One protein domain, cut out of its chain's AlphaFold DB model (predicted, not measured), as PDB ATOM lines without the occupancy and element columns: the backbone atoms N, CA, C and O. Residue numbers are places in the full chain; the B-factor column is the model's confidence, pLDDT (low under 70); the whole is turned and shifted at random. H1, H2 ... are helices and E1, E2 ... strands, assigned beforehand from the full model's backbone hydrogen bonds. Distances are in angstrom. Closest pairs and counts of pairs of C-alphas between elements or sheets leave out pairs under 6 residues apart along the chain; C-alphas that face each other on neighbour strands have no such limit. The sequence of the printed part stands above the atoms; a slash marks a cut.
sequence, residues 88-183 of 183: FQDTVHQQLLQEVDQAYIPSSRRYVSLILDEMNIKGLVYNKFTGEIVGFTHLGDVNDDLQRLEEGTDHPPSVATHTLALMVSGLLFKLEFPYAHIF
ATOM      1  N   PHE A  88      -7.947  37.323  37.459       85.75
ATOM      2  CA  PHE A  88      -6.655  37.700  36.893       85.75
ATOM      3  C   PHE A  88      -5.798  36.464  36.654       85.75
ATOM      4  O   PHE A  88      -5.643  35.625  37.541       85.75
ATOM      5  N   GLN A  89      -5.215  36.366  35.461       85.31
ATOM      6  CA  GLN A  89      -4.344  35.255  35.099       85.31
ATOM      7  C   GLN A  89      -2.951  35.746  34.721       85.31
ATOM      8  O   GLN A  89      -2.802  36.615  33.861       85.31
ATOM      9  N   ASP A  90      -1.926  35.103  35.279       86.62
ATOM     10  CA  ASP A  90      -0.527  35.408  34.965       86.62
ATOM     11  C   ASP A  90      -0.202  35.189  33.483       86.62
ATOM     12  O   ASP A  90       0.566  35.941  32.888       86.62
ATOM     13  N   THR A  91      -0.825  34.191  32.853       86.31
ATOM     14  CA  THR A  91      -0.665  33.911  31.420       86.31
ATOM     15  C   THR A  91      -1.154  35.071  30.555       86.31
ATOM     16  O   THR A  91      -0.475  35.455  29.606       86.31
ATOM     17  N   VAL A  92      -2.304  35.652  30.899       87.50
ATOM     18  CA  VAL A  92      -2.892  36.808  30.206       87.50
ATOM     19  C   VAL A  92      -2.063  38.065  30.475       87.50
ATOM     20  O   VAL A  92      -1.806  38.850  29.565       87.50
ATOM     21  N   HIS A  93      -1.545  38.217  31.696       89.56
ATOM     22  CA  HIS A  93      -0.622  39.296  32.037       89.56
ATOM     23  C   HIS A  93       0.678  39.234  31.216       89.56
ATOM     24  O   HIS A  93       1.112  40.243  30.660       89.56
ATOM     25  N   GLN A  94       1.281  38.051  31.072       90.62
ATOM     26  CA  GLN A  94       2.472  37.863  30.237       90.62
ATOM     27  C   GLN A  94       2.200  38.155  28.755       90.62
ATOM     28  O   GLN A  94       3.054  38.736  28.085       90.62
ATOM     29  N   GLN A  95       1.015  37.802  28.247       88.25
ATOM     30  CA  GLN A  95       0.602  38.132  26.879       88.25
ATOM     31  C   GLN A  95       0.490  39.645  26.667       88.25
ATOM     32  O   GLN A  95       1.015  40.154  25.679       88.25
ATOM     33  N   LEU A  96      -0.104  40.370  27.619       88.88
ATOM     34  CA  LEU A  96      -0.180  41.831  27.576       88.88
ATOM     35  C   LEU A  96       1.217  42.469  27.522       88.88
ATOM     36  O   LEU A  96       1.464  43.352  26.701       88.88
ATOM     37  N   LEU A  97       2.146  42.009  28.365       88.56
ATOM     38  CA  LEU A  97       3.530  42.496  28.347       88.56
ATOM     39  C   LEU A  97       4.204  42.221  26.998       88.56
ATOM     40  O   LEU A  97       4.863  43.100  26.445       88.56
ATOM     41  N   GLN A  98       3.981  41.031  26.437       88.31
ATOM     42  CA  GLN A  98       4.523  40.660  25.136       88.31
ATOM     43  C   GLN A  98       3.981  41.550  24.005       88.31
ATOM     44  O   GLN A  98       4.749  41.929  23.121       88.31
ATOM     45  N   GLU A  99       2.695  41.908  24.019       85.25
ATOM     46  CA  GLU A  99       2.119  42.835  23.036       85.25
ATOM     47  C   GLU A  99       2.706  44.247  23.159       85.25
ATOM     48  O   GLU A  99       3.042  44.873  22.150       85.25
ATOM     49  N   VAL A 100       2.896  44.738  24.387       85.19
ATOM     50  CA  VAL A 100       3.510  46.051  24.635       85.19
ATOM     51  C   VAL A 100       4.968  46.085  24.168       85.19
ATOM     52  O   VAL A 100       5.399  47.080  23.578       85.19
ATOM     53  N   ASP A 101       5.723  45.007  24.388       84.25
ATOM     54  CA  ASP A 101       7.116  44.905  23.945       84.25
ATOM     55  C   ASP A 101       7.225  44.807  22.415       84.25
ATOM     56  O   ASP A 101       8.074  45.470  21.815       84.25
ATOM     57  N   GLN A 102       6.329  44.061  21.758       81.19
ATOM     58  CA  GLN A 102       6.265  43.984  20.290       81.19
ATOM     59  C   GLN A 102       5.938  45.325  19.631       81.19
ATOM     60  O   GLN A 102       6.376  45.587  18.511       81.19
ATOM     61  N   ALA A 103       5.184  46.185  20.313       76.44
ATOM     62  CA  ALA A 103       4.824  47.500  19.806       76.44
ATOM     63  C   ALA A 103       5.981  48.524  19.865       76.44
ATOM     64  O   ALA A 103       5.802  49.661  19.426       76.44
ATOM     65  N   TYR A 104       7.163  48.146  20.386       77.88
ATOM     66  CA  TYR A 104       8.355  49.002  20.517       77.88
ATOM     67  C   TYR A 104       8.057  50.368  21.164       77.88
ATOM     68  O   TYR A 104       8.627  51.398  20.794       77.88
ATOM     69  N   ILE A 105       7.143  50.397  22.138       76.06
ATOM     70  CA  ILE A 105       6.676  51.645  22.751       76.06
ATOM     71  C   ILE A 105       7.701  52.121  23.792       76.06
ATOM     72  O   ILE A 105       7.965  51.392  24.761       76.06
ATOM     73  N   PRO A 106       8.233  53.354  23.665       79.44
ATOM     74  CA  PRO A 106       9.097  53.950  24.678       79.44
ATOM     75  C   PRO A 106       8.396  54.020  26.034       79.44
ATOM     76  O   PRO A 106       7.217  54.376  26.105       79.44
ATOM     77  N   SER A 107       9.121  53.758  27.123       77.25
ATOM     78  CA  SER A 107       8.560  53.711  28.484       77.25
ATOM     79  C   SER A 107       7.774  54.969  28.871       77.25
ATOM     80  O   SER A 107       6.767  54.875  29.564       77.25
ATOM     81  N   SER A 108       8.168  56.138  28.360       76.62
ATOM     82  CA  SER A 108       7.506  57.426  28.606       76.62
ATOM     83  C   SER A 108       6.137  57.587  27.931       76.62
ATOM     84  O   SER A 108       5.496  58.615  28.112       76.62
ATOM     85  N   ARG A 109       5.705  56.629  27.100       76.88
ATOM     86  CA  ARG A 109       4.417  56.651  26.383       76.88
ATOM     87  C   ARG A 109       3.517  55.464  26.727       76.88
ATOM     88  O   ARG A 109       2.456  55.319  26.125       76.88
ATOM     89  N   ARG A 110       3.907  54.637  27.702       82.44
ATOM     90  CA  ARG A 110       3.156  53.455  28.154       82.44
ATOM     91  C   ARG A 110       2.021  53.838  29.111       82.44
ATOM     92  O   ARG A 110       1.921  53.315  30.214       82.44
ATOM     93  N   TYR A 111       1.181  54.779  28.691       87.25
ATOM     94  CA  TYR A 111      -0.030  55.138  29.420       87.25
ATOM     95  C   TYR A 111      -1.208  54.337  28.879       87.25
ATOM     96  O   TYR A 111      -1.457  54.324  27.669       87.25
ATOM     97  N   VAL A 112      -1.928  53.686  29.786       90.50
ATOM     98  CA  VAL A 112      -3.102  52.872  29.477       90.50
ATOM     99  C   VAL A 112      -4.304  53.357  30.278       90.50
ATOM    100  O   VAL A 112      -4.159  53.850  31.396       90.50
ATOM    101  N   SER A 113      -5.486  53.213  29.698       91.56
ATOM    102  CA  SER A 113      -6.772  53.324  30.366       91.56
ATOM    103  C   SER A 113      -7.268  51.929  30.717       91.56
ATOM    104  O   SER A 113      -7.170  51.006  29.906       91.56
ATOM    105  N   LEU A 114      -7.836  51.791  31.908       92.94
ATOM    106  CA  LEU A 114      -8.589  50.606  32.297       92.94
ATOM    107  C   LEU A 114     -10.063  50.881  32.023       92.94
ATOM    108  O   LEU A 114     -10.615  51.858  32.525       92.94
ATOM    109  N   ILE A 115     -10.674  50.048  31.190       93.31
ATOM    110  CA  ILE A 115     -12.091  50.124  30.847       93.31
ATOM    111  C   ILE A 115     -12.776  48.958  31.542       93.31
ATOM    112  O   ILE A 115     -12.345  47.815  31.405       93.31
ATOM    113  N   LEU A 116     -13.820  49.265  32.302       93.38
ATOM    114  CA  LEU A 116     -14.647  48.282  32.979       93.38
ATOM    115  C   LEU A 116     -16.061  48.400  32.441       93.38
ATOM    116  O   LEU A 116     -16.582  49.511  32.349       93.38
ATOM    117  N   ASP A 117     -16.657  47.265  32.105       93.25
ATOM    118  CA  ASP A 117     -18.058  47.202  31.709       93.25
ATOM    119  C   ASP A 117     -18.704  45.906  32.199       93.25
ATOM    120  O   ASP A 117     -18.040  44.876  32.341       93.25
ATOM    121  N   GLU A 118     -20.000  45.967  32.471       90.56
ATOM    122  CA  GLU A 118     -20.783  44.860  33.002       90.56
ATOM    123  C   GLU A 118     -21.688  44.287  31.909       90.56
ATOM    124  O   GLU A 118     -22.546  44.964  31.345       90.56
ATOM    125  N   MET A 119     -21.515  43.001  31.609       88.56
ATOM    126  CA  MET A 119     -22.296  42.297  30.601       88.56
ATOM    127  C   MET A 119     -23.280  41.337  31.266       88.56
ATOM    128  O   MET A 119     -22.878  40.456  32.019       88.56
ATOM    129  N   ASN A 120     -24.569  41.454  30.944       88.25
ATOM    130  CA  ASN A 120     -25.584  40.499  31.394       88.25
ATOM    131  C   ASN A 120     -25.382  39.136  30.706       88.25
ATOM    132  O   ASN A 120     -25.342  39.048  29.474       88.25
ATOM    133  N   ILE A 121     -25.276  38.075  31.507       84.81
ATOM    134  CA  ILE A 121     -25.086  36.697  31.057       84.81
ATOM    135  C   ILE A 121     -26.269  35.820  31.464       84.81
ATOM    136  O   ILE A 121     -26.973  36.070  32.440       84.81
ATOM    137  N   LYS A 122     -26.507  34.753  30.696       80.44
ATOM    138  CA  LYS A 122     -27.614  33.828  30.949       80.44
ATOM    139  C   LYS A 122     -27.112  32.424  31.243       80.44
ATOM    140  O   LYS A 122     -26.600  31.750  30.353       80.44
ATOM    141  N   GLY A 123     -27.432  31.958  32.447       75.75
ATOM    142  CA  GLY A 123     -27.461  30.546  32.798       75.75
ATOM    143  C   GLY A 123     -26.101  29.915  33.080       75.75
ATOM    144  O   GLY A 123     -25.079  30.579  33.206       75.75
ATOM    145  N   LEU A 124     -26.143  28.592  33.197       78.00
ATOM    146  CA  LEU A 124     -25.040  27.738  33.611       78.00
ATOM    147  C   LEU A 124     -24.554  26.914  32.414       78.00
ATOM    148  O   LEU A 124     -25.371  26.340  31.688       78.00
ATOM    149  N   VAL A 125     -23.242  26.816  32.215       80.38
ATOM    150  CA  VAL A 125     -22.655  26.067  31.098       80.38
ATOM    151  C   VAL A 125     -21.783  24.939  31.627       80.38
ATOM    152  O   VAL A 125     -20.795  25.174  32.315       80.38
ATOM    153  N   TYR A 126     -22.113  23.701  31.254       78.81
ATOM    154  CA  TYR A 126     -21.245  22.552  31.498       78.81
ATOM    155  C   TYR A 126     -20.225  22.399  30.369       78.81
ATOM    156  O   TYR A 126     -20.574  22.112  29.217       78.81
ATOM    157  N   ASN A 127     -18.948  22.557  30.696       77.12
ATOM    158  CA  ASN A 127     -17.869  22.317  29.759       77.12
ATOM    159  C   ASN A 127     -17.482  20.832  29.771       77.12
ATOM    160  O   ASN A 127     -16.712  20.372  30.606       77.12
ATOM    161  N   LYS A 128     -17.958  20.080  28.776       77.88
ATOM    162  CA  LYS A 128     -17.671  18.640  28.624       77.88
ATOM    163  C   LYS A 128     -16.189  18.268  28.481       77.88
ATOM    164  O   LYS A 128     -15.859  17.094  28.588       77.88
ATOM    165  N   PHE A 129     -15.321  19.221  28.138       70.31
ATOM    166  CA  PHE A 129     -13.893  18.960  27.939       70.31
ATOM    167  C   PHE A 129     -13.092  19.134  29.227       70.31
ATOM    168  O   PHE A 129     -12.103  18.434  29.415       70.31
ATOM    169  N   THR A 130     -13.519  20.049  30.100       73.44
ATOM    170  CA  THR A 130     -12.863  20.318  31.389       73.44
ATOM    171  C   THR A 130     -13.584  19.657  32.557       73.44
ATOM    172  O   THR A 130     -12.996  19.471  33.613       73.44
ATOM    173  N   GLY A 131     -14.852  19.280  32.367       69.94
ATOM    174  CA  GLY A 131     -15.737  18.815  33.429       69.94
ATOM    175  C   GLY A 131     -16.242  19.943  34.331       69.94
ATOM    176  O   GLY A 131     -16.963  19.665  35.285       69.94
ATOM    177  N   GLU A 132     -15.891  21.198  34.042       73.44
ATOM    178  CA  GLU A 132     -16.240  22.345  34.878       73.44
ATOM    179  C   GLU A 132     -17.637  22.871  34.545       73.44
ATOM    180  O   GLU A 132     -18.058  22.933  33.383       73.44
ATOM    181  N   ILE A 133     -18.346  23.286  35.591       70.81
ATOM    182  CA  ILE A 133     -19.604  24.014  35.488       70.81
ATOM    183  C   ILE A 133     -19.289  25.502  35.648       70.81
ATOM    184  O   ILE A 133     -18.862  25.942  36.711       70.81
ATOM    185  N   VAL A 134     -19.493  26.273  34.584       73.88
ATOM    186  CA  VAL A 134     -19.220  27.714  34.526       73.88
ATOM    187  C   VAL A 134     -20.525  28.489  34.712       73.88
ATOM    188  O   VAL A 134     -21.541  28.132  34.112       73.88
ATOM    189  N   GLY A 135     -20.492  29.558  35.513       68.94
ATOM    190  CA  GLY A 135     -21.633  30.462  35.712       68.94
ATOM    191  C   GLY A 135     -22.130  30.587  37.152       68.94
ATOM    192  O   GLY A 135     -23.194  31.155  37.360       68.94
ATOM    193  N   PHE A 136     -21.405  30.080  38.149       71.44
ATOM    194  CA  PHE A 136     -21.638  30.438  39.552       71.44
ATOM    195  C   PHE A 136     -20.753  31.629  39.940       71.44
ATOM    196  O   PHE A 136     -19.600  31.685  39.516       71.44
ATOM    197  N   THR A 137     -21.277  32.560  40.745       64.19
ATOM    198  CA  THR A 137     -20.517  33.732  41.238       64.19
ATOM    199  C   THR A 137     -19.430  33.336  42.240       64.19
ATOM    200  O   THR A 137     -18.415  34.008  42.371       64.19
ATOM    201  N   HIS A 138     -19.632  32.219  42.941       59.16
ATOM    202  CA  HIS A 138     -18.707  31.672  43.927       59.16
ATOM    203  C   HIS A 138     -18.684  30.147  43.828       59.16
ATOM    204  O   HIS A 138     -19.542  29.461  44.382       59.16
ATOM    205  N   LEU A 139     -17.673  29.615  43.147       53.91
ATOM    206  CA  LEU A 139     -17.158  28.285  43.456       53.91
ATOM    207  C   LEU A 139     -16.060  28.541  44.482       53.91
ATOM    208  O   LEU A 139     -14.939  28.874  44.102       53.91
ATOM    209  N   GLY A 140     -16.436  28.563  45.759       52.94
ATOM    210  CA  GLY A 140     -15.478  28.743  46.842       52.94
ATOM    211  C   GLY A 140     -14.358  27.705  46.778       52.94
ATOM    212  O   GLY A 140     -14.463  26.694  46.076       52.94
ATOM    213  N   ASP A 141     -13.269  27.964  47.491       59.59
ATOM    214  CA  ASP A 141     -12.263  26.926  47.714       59.59
ATOM    215  C   ASP A 141     -12.838  25.857  48.666       59.59
ATOM    216  O   ASP A 141     -13.825  26.107  49.360       59.59
ATOM    217  N   VAL A 142     -12.214  24.680  48.776       58.19
ATOM    218  CA  VAL A 142     -12.643  23.626  49.734       58.19
ATOM    219  C   VAL A 142     -12.762  24.183  51.163       58.19
ATOM    220  O   VAL A 142     -13.557  23.710  51.972       58.19
ATOM    221  N   ASN A 143     -11.985  25.222  51.455       54.03
ATOM    222  CA  ASN A 143     -11.995  25.945  52.715       54.03
ATOM    223  C   ASN A 143     -13.296  26.738  52.959       54.03
ATOM    224  O   ASN A 143     -13.760  26.795  54.094       54.03
ATOM    225  N   ASP A 144     -13.915  27.291  51.913       63.00
ATOM    226  CA  ASP A 144     -15.190  28.015  52.009       63.00
ATOM    227  C   ASP A 144     -16.355  27.042  52.236       63.00
ATOM    228  O   ASP A 144     -17.290  27.334  52.980       63.00
ATOM    229  N   ASP A 145     -16.289  25.856  51.624       65.19
ATOM    230  CA  ASP A 145     -17.272  24.790  51.837       65.19
ATOM    231  C   ASP A 145     -17.152  24.183  53.246       65.19
ATOM    232  O   ASP A 145     -18.169  23.892  53.879       65.19
ATOM    233  N   LEU A 146     -15.928  24.053  53.775       62.03
ATOM    234  CA  LEU A 146     -15.679  23.674  55.172       62.03
ATOM    235  C   LEU A 146     -16.221  24.724  56.147       62.03
ATOM    236  O   LEU A 146     -16.901  24.364  57.104       62.03
ATOM    237  N   GLN A 147     -15.996  26.010  55.873       60.78
ATOM    238  CA  GLN A 147     -16.530  27.097  56.691       60.78
ATOM    239  C   GLN A 147     -18.071  27.135  56.661       60.78
ATOM    240  O   GLN A 147     -18.707  27.295  57.699       60.78
ATOM    241  N   ARG A 148     -18.700  26.889  55.504       66.00
ATOM    242  CA  ARG A 148     -20.169  26.778  55.376       66.00
ATOM    243  C   ARG A 148     -20.755  25.588  56.135       66.00
ATOM    244  O   ARG A 148     -21.851  25.698  56.688       66.00
ATOM    245  N   LEU A 149     -20.034  24.466  56.163       65.50
ATOM    246  CA  LEU A 149     -20.373  23.293  56.973       65.50
ATOM    247  C   LEU A 149     -20.285  23.595  58.476       65.50
ATOM    248  O   LEU A 149     -21.148  23.145  59.227       65.50
ATOM    249  N   GLU A 150     -19.284  24.365  58.907       66.81
ATOM    250  CA  GLU A 150     -19.136  24.808  60.301       66.81
ATOM    251  C   GLU A 150     -20.205  25.838  60.714       66.81
ATOM    252  O   GLU A 150     -20.691  25.801  61.845       66.81
ATOM    253  N   GLU A 151     -20.614  26.721  59.800       71.06
ATOM    254  CA  GLU A 151     -21.600  27.787  60.043       71.06
ATOM    255  C   GLU A 151     -23.067  27.329  59.886       71.06
ATOM    256  O   GLU A 151     -23.987  28.036  60.302       71.06
ATOM    257  N   GLY A 152     -23.314  26.131  59.337       59.81
ATOM    258  CA  GLY A 152     -24.648  25.523  59.242       59.81
ATOM    259  C   GLY A 152     -25.599  26.201  58.246       59.81
ATOM    260  O   GLY A 152     -26.819  26.071  58.370       59.81
ATOM    261  N   THR A 153     -25.071  26.939  57.268       61.69
ATOM    262  CA  THR A 153     -25.870  27.678  56.279       61.69
ATOM    263  C   THR A 153     -26.011  26.908  54.963       61.69
ATOM    264  O   THR A 153     -25.096  26.890  54.142       61.69
ATOM    265  N   ASP A 154     -27.193  26.331  54.731       59.25
ATOM    266  CA  ASP A 154     -27.588  25.638  53.491       59.25
ATOM    267  C   ASP A 154     -28.108  26.640  52.434       59.25
ATOM    268  O   ASP A 154     -29.296  26.699  52.100       59.25
ATOM    269  N   HIS A 155     -27.231  27.502  51.917       60.69
ATOM    270  CA  HIS A 155     -27.582  28.384  50.800       60.69
ATOM    271  C   HIS A 155     -27.023  27.828  49.485       60.69
ATOM    272  O   HIS A 155     -25.808  27.657  49.373       60.69
ATOM    273  N   PRO A 156     -27.872  27.546  48.475       62.97
ATOM    274  CA  PRO A 156     -27.387  27.055  47.192       62.97
ATOM    275  C   PRO A 156     -26.494  28.113  46.523       62.97
ATOM    276  O   PRO A 156     -26.769  29.311  46.651       62.97
ATOM    277  N   PRO A 157     -25.442  27.699  45.791       66.12
ATOM    278  CA  PRO A 157     -24.540  28.631  45.127       66.12
ATOM    279  C   PRO A 157     -25.313  29.513  44.140       66.12
ATOM    280  O   PRO A 157     -26.087  29.026  43.311       66.12
ATOM    281  N   SER A 158     -25.109  30.826  44.237       72.06
ATOM    282  CA  SER A 158     -25.771  31.807  43.380       72.06
ATOM    283  C   SER A 158     -25.223  31.763  41.956       72.06
ATOM    284  O   SER A 158     -24.012  31.742  41.723       72.06
ATOM    285  N   VAL A 159     -26.139  31.766  40.989       79.81
ATOM    286  CA  VAL A 159     -25.816  31.822  39.561       79.81
ATOM    287  C   VAL A 159     -25.460  33.258  39.185       79.81
ATOM    288  O   VAL A 159     -26.179  34.196  39.536       79.81
ATOM    289  N   ALA A 160     -24.360  33.421  38.457       79.81
ATOM    290  CA  ALA A 160     -23.911  34.695  37.932       79.81
ATOM    291  C   ALA A 160     -24.904  35.214  36.889       79.81
ATOM    292  O   ALA A 160     -25.277  34.523  35.940       79.81
ATOM    293  N   THR A 161     -25.358  36.444  37.103       83.25
ATOM    294  CA  THR A 161     -26.282  37.149  36.200       83.25
ATOM    295  C   THR A 161     -25.550  38.149  35.322       83.25
ATOM    296  O   THR A 161     -26.037  38.511  34.254       83.25
ATOM    297  N   HIS A 162     -24.369  38.573  35.754       86.56
ATOM    298  CA  HIS A 162     -23.555  39.553  35.072       86.56
ATOM    299  C   HIS A 162     -22.097  39.096  35.062       86.56
ATOM    300  O   HIS A 162     -21.702  38.176  35.772       86.56
ATOM    301  N   THR A 163     -21.305  39.683  34.179       86.56
ATOM    302  CA  THR A 163     -19.864  39.479  34.105       86.56
ATOM    303  C   THR A 163     -19.218  40.835  33.936       86.56
ATOM    304  O   THR A 163     -19.494  41.534  32.963       86.56
ATOM    305  N   LEU A 164     -18.349  41.199  34.867       88.00
ATOM    306  CA  LEU A 164     -17.521  42.385  34.771       88.00
ATOM    307  C   LEU A 164     -16.328  42.076  33.866       88.00
ATOM    308  O   LEU A 164     -15.485  41.244  34.199       88.00
ATOM    309  N   ALA A 165     -16.257  42.738  32.717       90.56
ATOM    310  CA  ALA A 165     -15.126  42.675  31.808       90.56
ATOM    311  C   ALA A 165     -14.182  43.849  32.081       90.56
ATOM    312  O   ALA A 165     -14.591  45.008  32.084       90.56
ATOM    313  N   LEU A 166     -12.902  43.543  32.280       92.19
ATOM    314  CA  LEU A 166     -11.832  44.521  32.422       92.19
ATOM    315  C   LEU A 166     -10.954  44.478  31.173       92.19
ATOM    316  O   LEU A 166     -10.335  43.458  30.861       92.19
ATOM    317  N   MET A 167     -10.873  45.604  30.475       92.69
ATOM    318  CA  MET A 167     -10.054  45.789  29.284       92.69
ATOM    319  C   MET A 167      -8.968  46.836  29.528       92.69
ATOM    320  O   MET A 167      -9.168  47.822  30.236       92.69
ATOM    321  N   VAL A 168      -7.814  46.632  28.904       92.00
ATOM    322  CA  VAL A 168      -6.697  47.576  28.883       92.00
ATOM    323  C   VAL A 168      -6.660  48.220  27.504       92.00
ATOM    324  O   VAL A 168      -6.561  47.525  26.492       92.00
ATOM    325  N   SER A 169      -6.732  49.549  27.459       91.50
ATOM    326  CA  SER A 169      -6.651  50.324  26.222       91.50
ATOM    327  C   SER A 169      -5.486  51.309  26.261       91.50
ATOM    328  O   SER A 169      -5.275  51.992  27.259       91.50
ATOM    329  N   GLY A 170      -4.694  51.386  25.194       88.56
ATOM    330  CA  GLY A 170      -3.591  52.342  25.086       88.56
ATOM    331  C   GLY A 170      -4.093  53.768  24.842       88.56
ATOM    332  O   GLY A 170      -4.926  53.996  23.972       88.56
ATOM    333  N   LEU A 171      -3.563  54.753  25.577       85.81
ATOM    334  CA  LEU A 171      -3.937  56.163  25.383       85.81
ATOM    335  C   LEU A 171      -3.182  56.818  24.221       85.81
ATOM    336  O   LEU A 171      -3.729  57.637  23.489       85.81
ATOM    337  N   LEU A 172      -1.900  56.478  24.072       84.88
ATOM    338  CA  LEU A 172      -0.989  57.084  23.089       84.88
ATOM    339  C   LEU A 172      -0.535  56.095  22.008       84.88
ATOM    340  O   LEU A 172       0.360  56.400  21.218       84.88
ATOM    341  N   PHE A 173      -1.107  54.895  22.001       83.94
ATOM    342  CA  PHE A 173      -0.777  53.816  21.082       83.94
ATOM    343  C   PHE A 173      -1.982  52.896  20.917       83.94
ATOM    344  O   PHE A 173      -2.848  52.831  21.786       83.94
ATOM    345  N   LYS A 174      -2.029  52.174  19.797       83.88
ATOM    346  CA  LYS A 174      -3.118  51.243  19.521       83.88
ATOM    347  C   LYS A 174      -2.893  49.945  20.296       83.88
ATOM    348  O   LYS A 174      -2.107  49.106  19.871       83.88
ATOM    349  N   LEU A 175      -3.584  49.816  21.420       87.69
ATOM    350  CA  LEU A 175      -3.697  48.591  22.207       87.69
ATOM    351  C   LEU A 175      -5.134  48.492  22.698       87.69
ATOM    352  O   LEU A 175      -5.648  49.443  23.279       87.69
ATOM    353  N   GLU A 176      -5.759  47.350  22.459       89.69
ATOM    354  CA  GLU A 176      -7.082  46.996  22.962       89.69
ATOM    355  C   GLU A 176      -6.997  45.535  23.385       89.69
ATOM    356  O   GLU A 176      -6.911  44.648  22.536       89.69
ATOM    357  N   PHE A 177      -6.947  45.290  24.692       90.31
ATOM    358  CA  PHE A 177      -6.640  43.968  25.220       90.31
ATOM    359  C   PHE A 177      -7.625  43.571  26.329       90.31
ATOM    360  O   PHE A 177      -7.750  44.300  27.318       90.31
ATOM    361  N   PRO A 178      -8.332  42.432  26.210       89.88
ATOM    362  CA  PRO A 178      -9.165  41.914  27.290       89.88
ATOM    363  C   PRO A 178      -8.272  41.340  28.392       89.88
ATOM    364  O   PRO A 178      -7.540  40.381  28.170       89.88
ATOM    365  N   TYR A 179      -8.314  41.934  29.583       89.75
ATOM    366  CA  TYR A 179      -7.371  41.611  30.653       89.75
ATOM    367  C   TYR A 179      -7.925  40.611  31.663       89.75
ATOM    368  O   TYR A 179      -7.234  39.669  32.041       89.75
ATOM    369  N   ALA A 180      -9.165  40.803  32.103       89.44
ATOM    370  CA  ALA A 180      -9.807  39.904  33.051       89.44
ATOM    371  C   ALA A 180     -11.324  39.917  32.866       89.44
ATOM    372  O   ALA A 180     -11.894  40.878  32.346       89.44
ATOM    373  N   HIS A 181     -11.972  38.848  33.314       86.81
ATOM    374  CA  HIS A 181     -13.422  38.781  33.437       86.81
ATOM    375  C   HIS A 181     -13.780  38.176  34.790       86.81
ATOM    376  O   HIS A 181     -13.114  37.246  35.242       86.81
ATOM    377  N   ILE A 182     -14.794  38.730  35.446       84.69
ATOM    378  CA  ILE A 182     -15.221  38.334  36.791       84.69
ATOM    379  C   ILE A 182     -16.736  38.129  36.773       84.69
ATOM    380  O   ILE A 182     -17.440  38.935  36.169       84.69
ATOM    381  N   PHE A 183     -17.213  37.042  37.380       77.62
ATOM    382  CA  PHE A 183     -18.631  36.668  37.468       77.62
ATOM    383  C   PHE A 183     -19.285  37.143  38.766       77.62
ATOM    384  O   PHE A 183     -18.553  37.277  39.771       77.62
TER     385      PHE A 183
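Overview. This is residues 88 to 183 of the 183 residues of an uncharacterized protein of Amphimedon queenslandica (UniProt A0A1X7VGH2). A narrow, strongly twisted sheet of three strands makes the body, with helix H1 running along it over the edge strand E3. From the end of the sheet where E1 ends and E2 begins, the chain makes a long excursion: residues 127 to 132 stick out as the tip of a small loop, and H2 lies away from the sheet at that end of the longest axis. The printed part has 96 residues, with two named helices and three named strands in the order H1 E1 H2 E2 E3; the sheet's order is E1 - E2 - E3, all antiparallel, and the class is mixed, helices and strands. The whole is only just loose, close to extended, with a radius of gyration of the C-alphas of 18.3 A and spans of 56 by 27 by 27 A.

Along the chain. H1, residues 90 to 102, is 18.3 A long from first to last C-alpha and begins at C-alpha 90, (-0.527, 35.408, 34.965). E1, residues 112 to 120, is 25.7 A long and begins at C-alpha 112, (-3.102, 52.872, 29.477). H2, residues 142 to 151, is 14.3 A long. E2, residues 162 to 170, is 25.7 A long. E3, residues 176 to 182, is 18.2 A long and ends at C-alpha 182, (-15.221, 38.334, 36.791).

Arrangement. E2 is the inner strand. E1 and E2 are antiparallel, at 159 degrees; N 113 and O 169 are 2.7 A apart, and N 165 and O 117 2.8 A, both within hydrogen-bond range. E2 and E3 form an antiparallel hairpin, at 153 degrees, with N 164 and O 182 within hydrogen-bond range at 2.8 A. H1 is on the sheet at a height over the sheet of 10.2 A. It lies over E3 and, only just, over E2, on which 3 of its C-alphas fall. It runs along the strands, at 8 degrees to E3 on the local plane. The closest C-alphas of H1 and E3 are those of Val 92 and Tyr 179, 6.6 A apart. H2 is not on the sheet, and it is apart from H1. Residues 125 to 126 pair antiparallel with residues 133 to 134. In H1 and H2 every O i to N i+4 pair is within hydrogen-bond range.

Size, cuts and confidence. The C-alphas farthest apart, those of Pro 106 and Gly 152, are 56.0 A apart. The printed part has no cut. The link from E1 to H2, 21 residues, is long; that from E2 to E3 is tight. Residues 127 to 132, 141 to 147 and 149 to 156 stand free. The mean pLDDT of the printed part is 79.0; it is under 70 at residues 131, 135, 137 to 150 and 152 to 157.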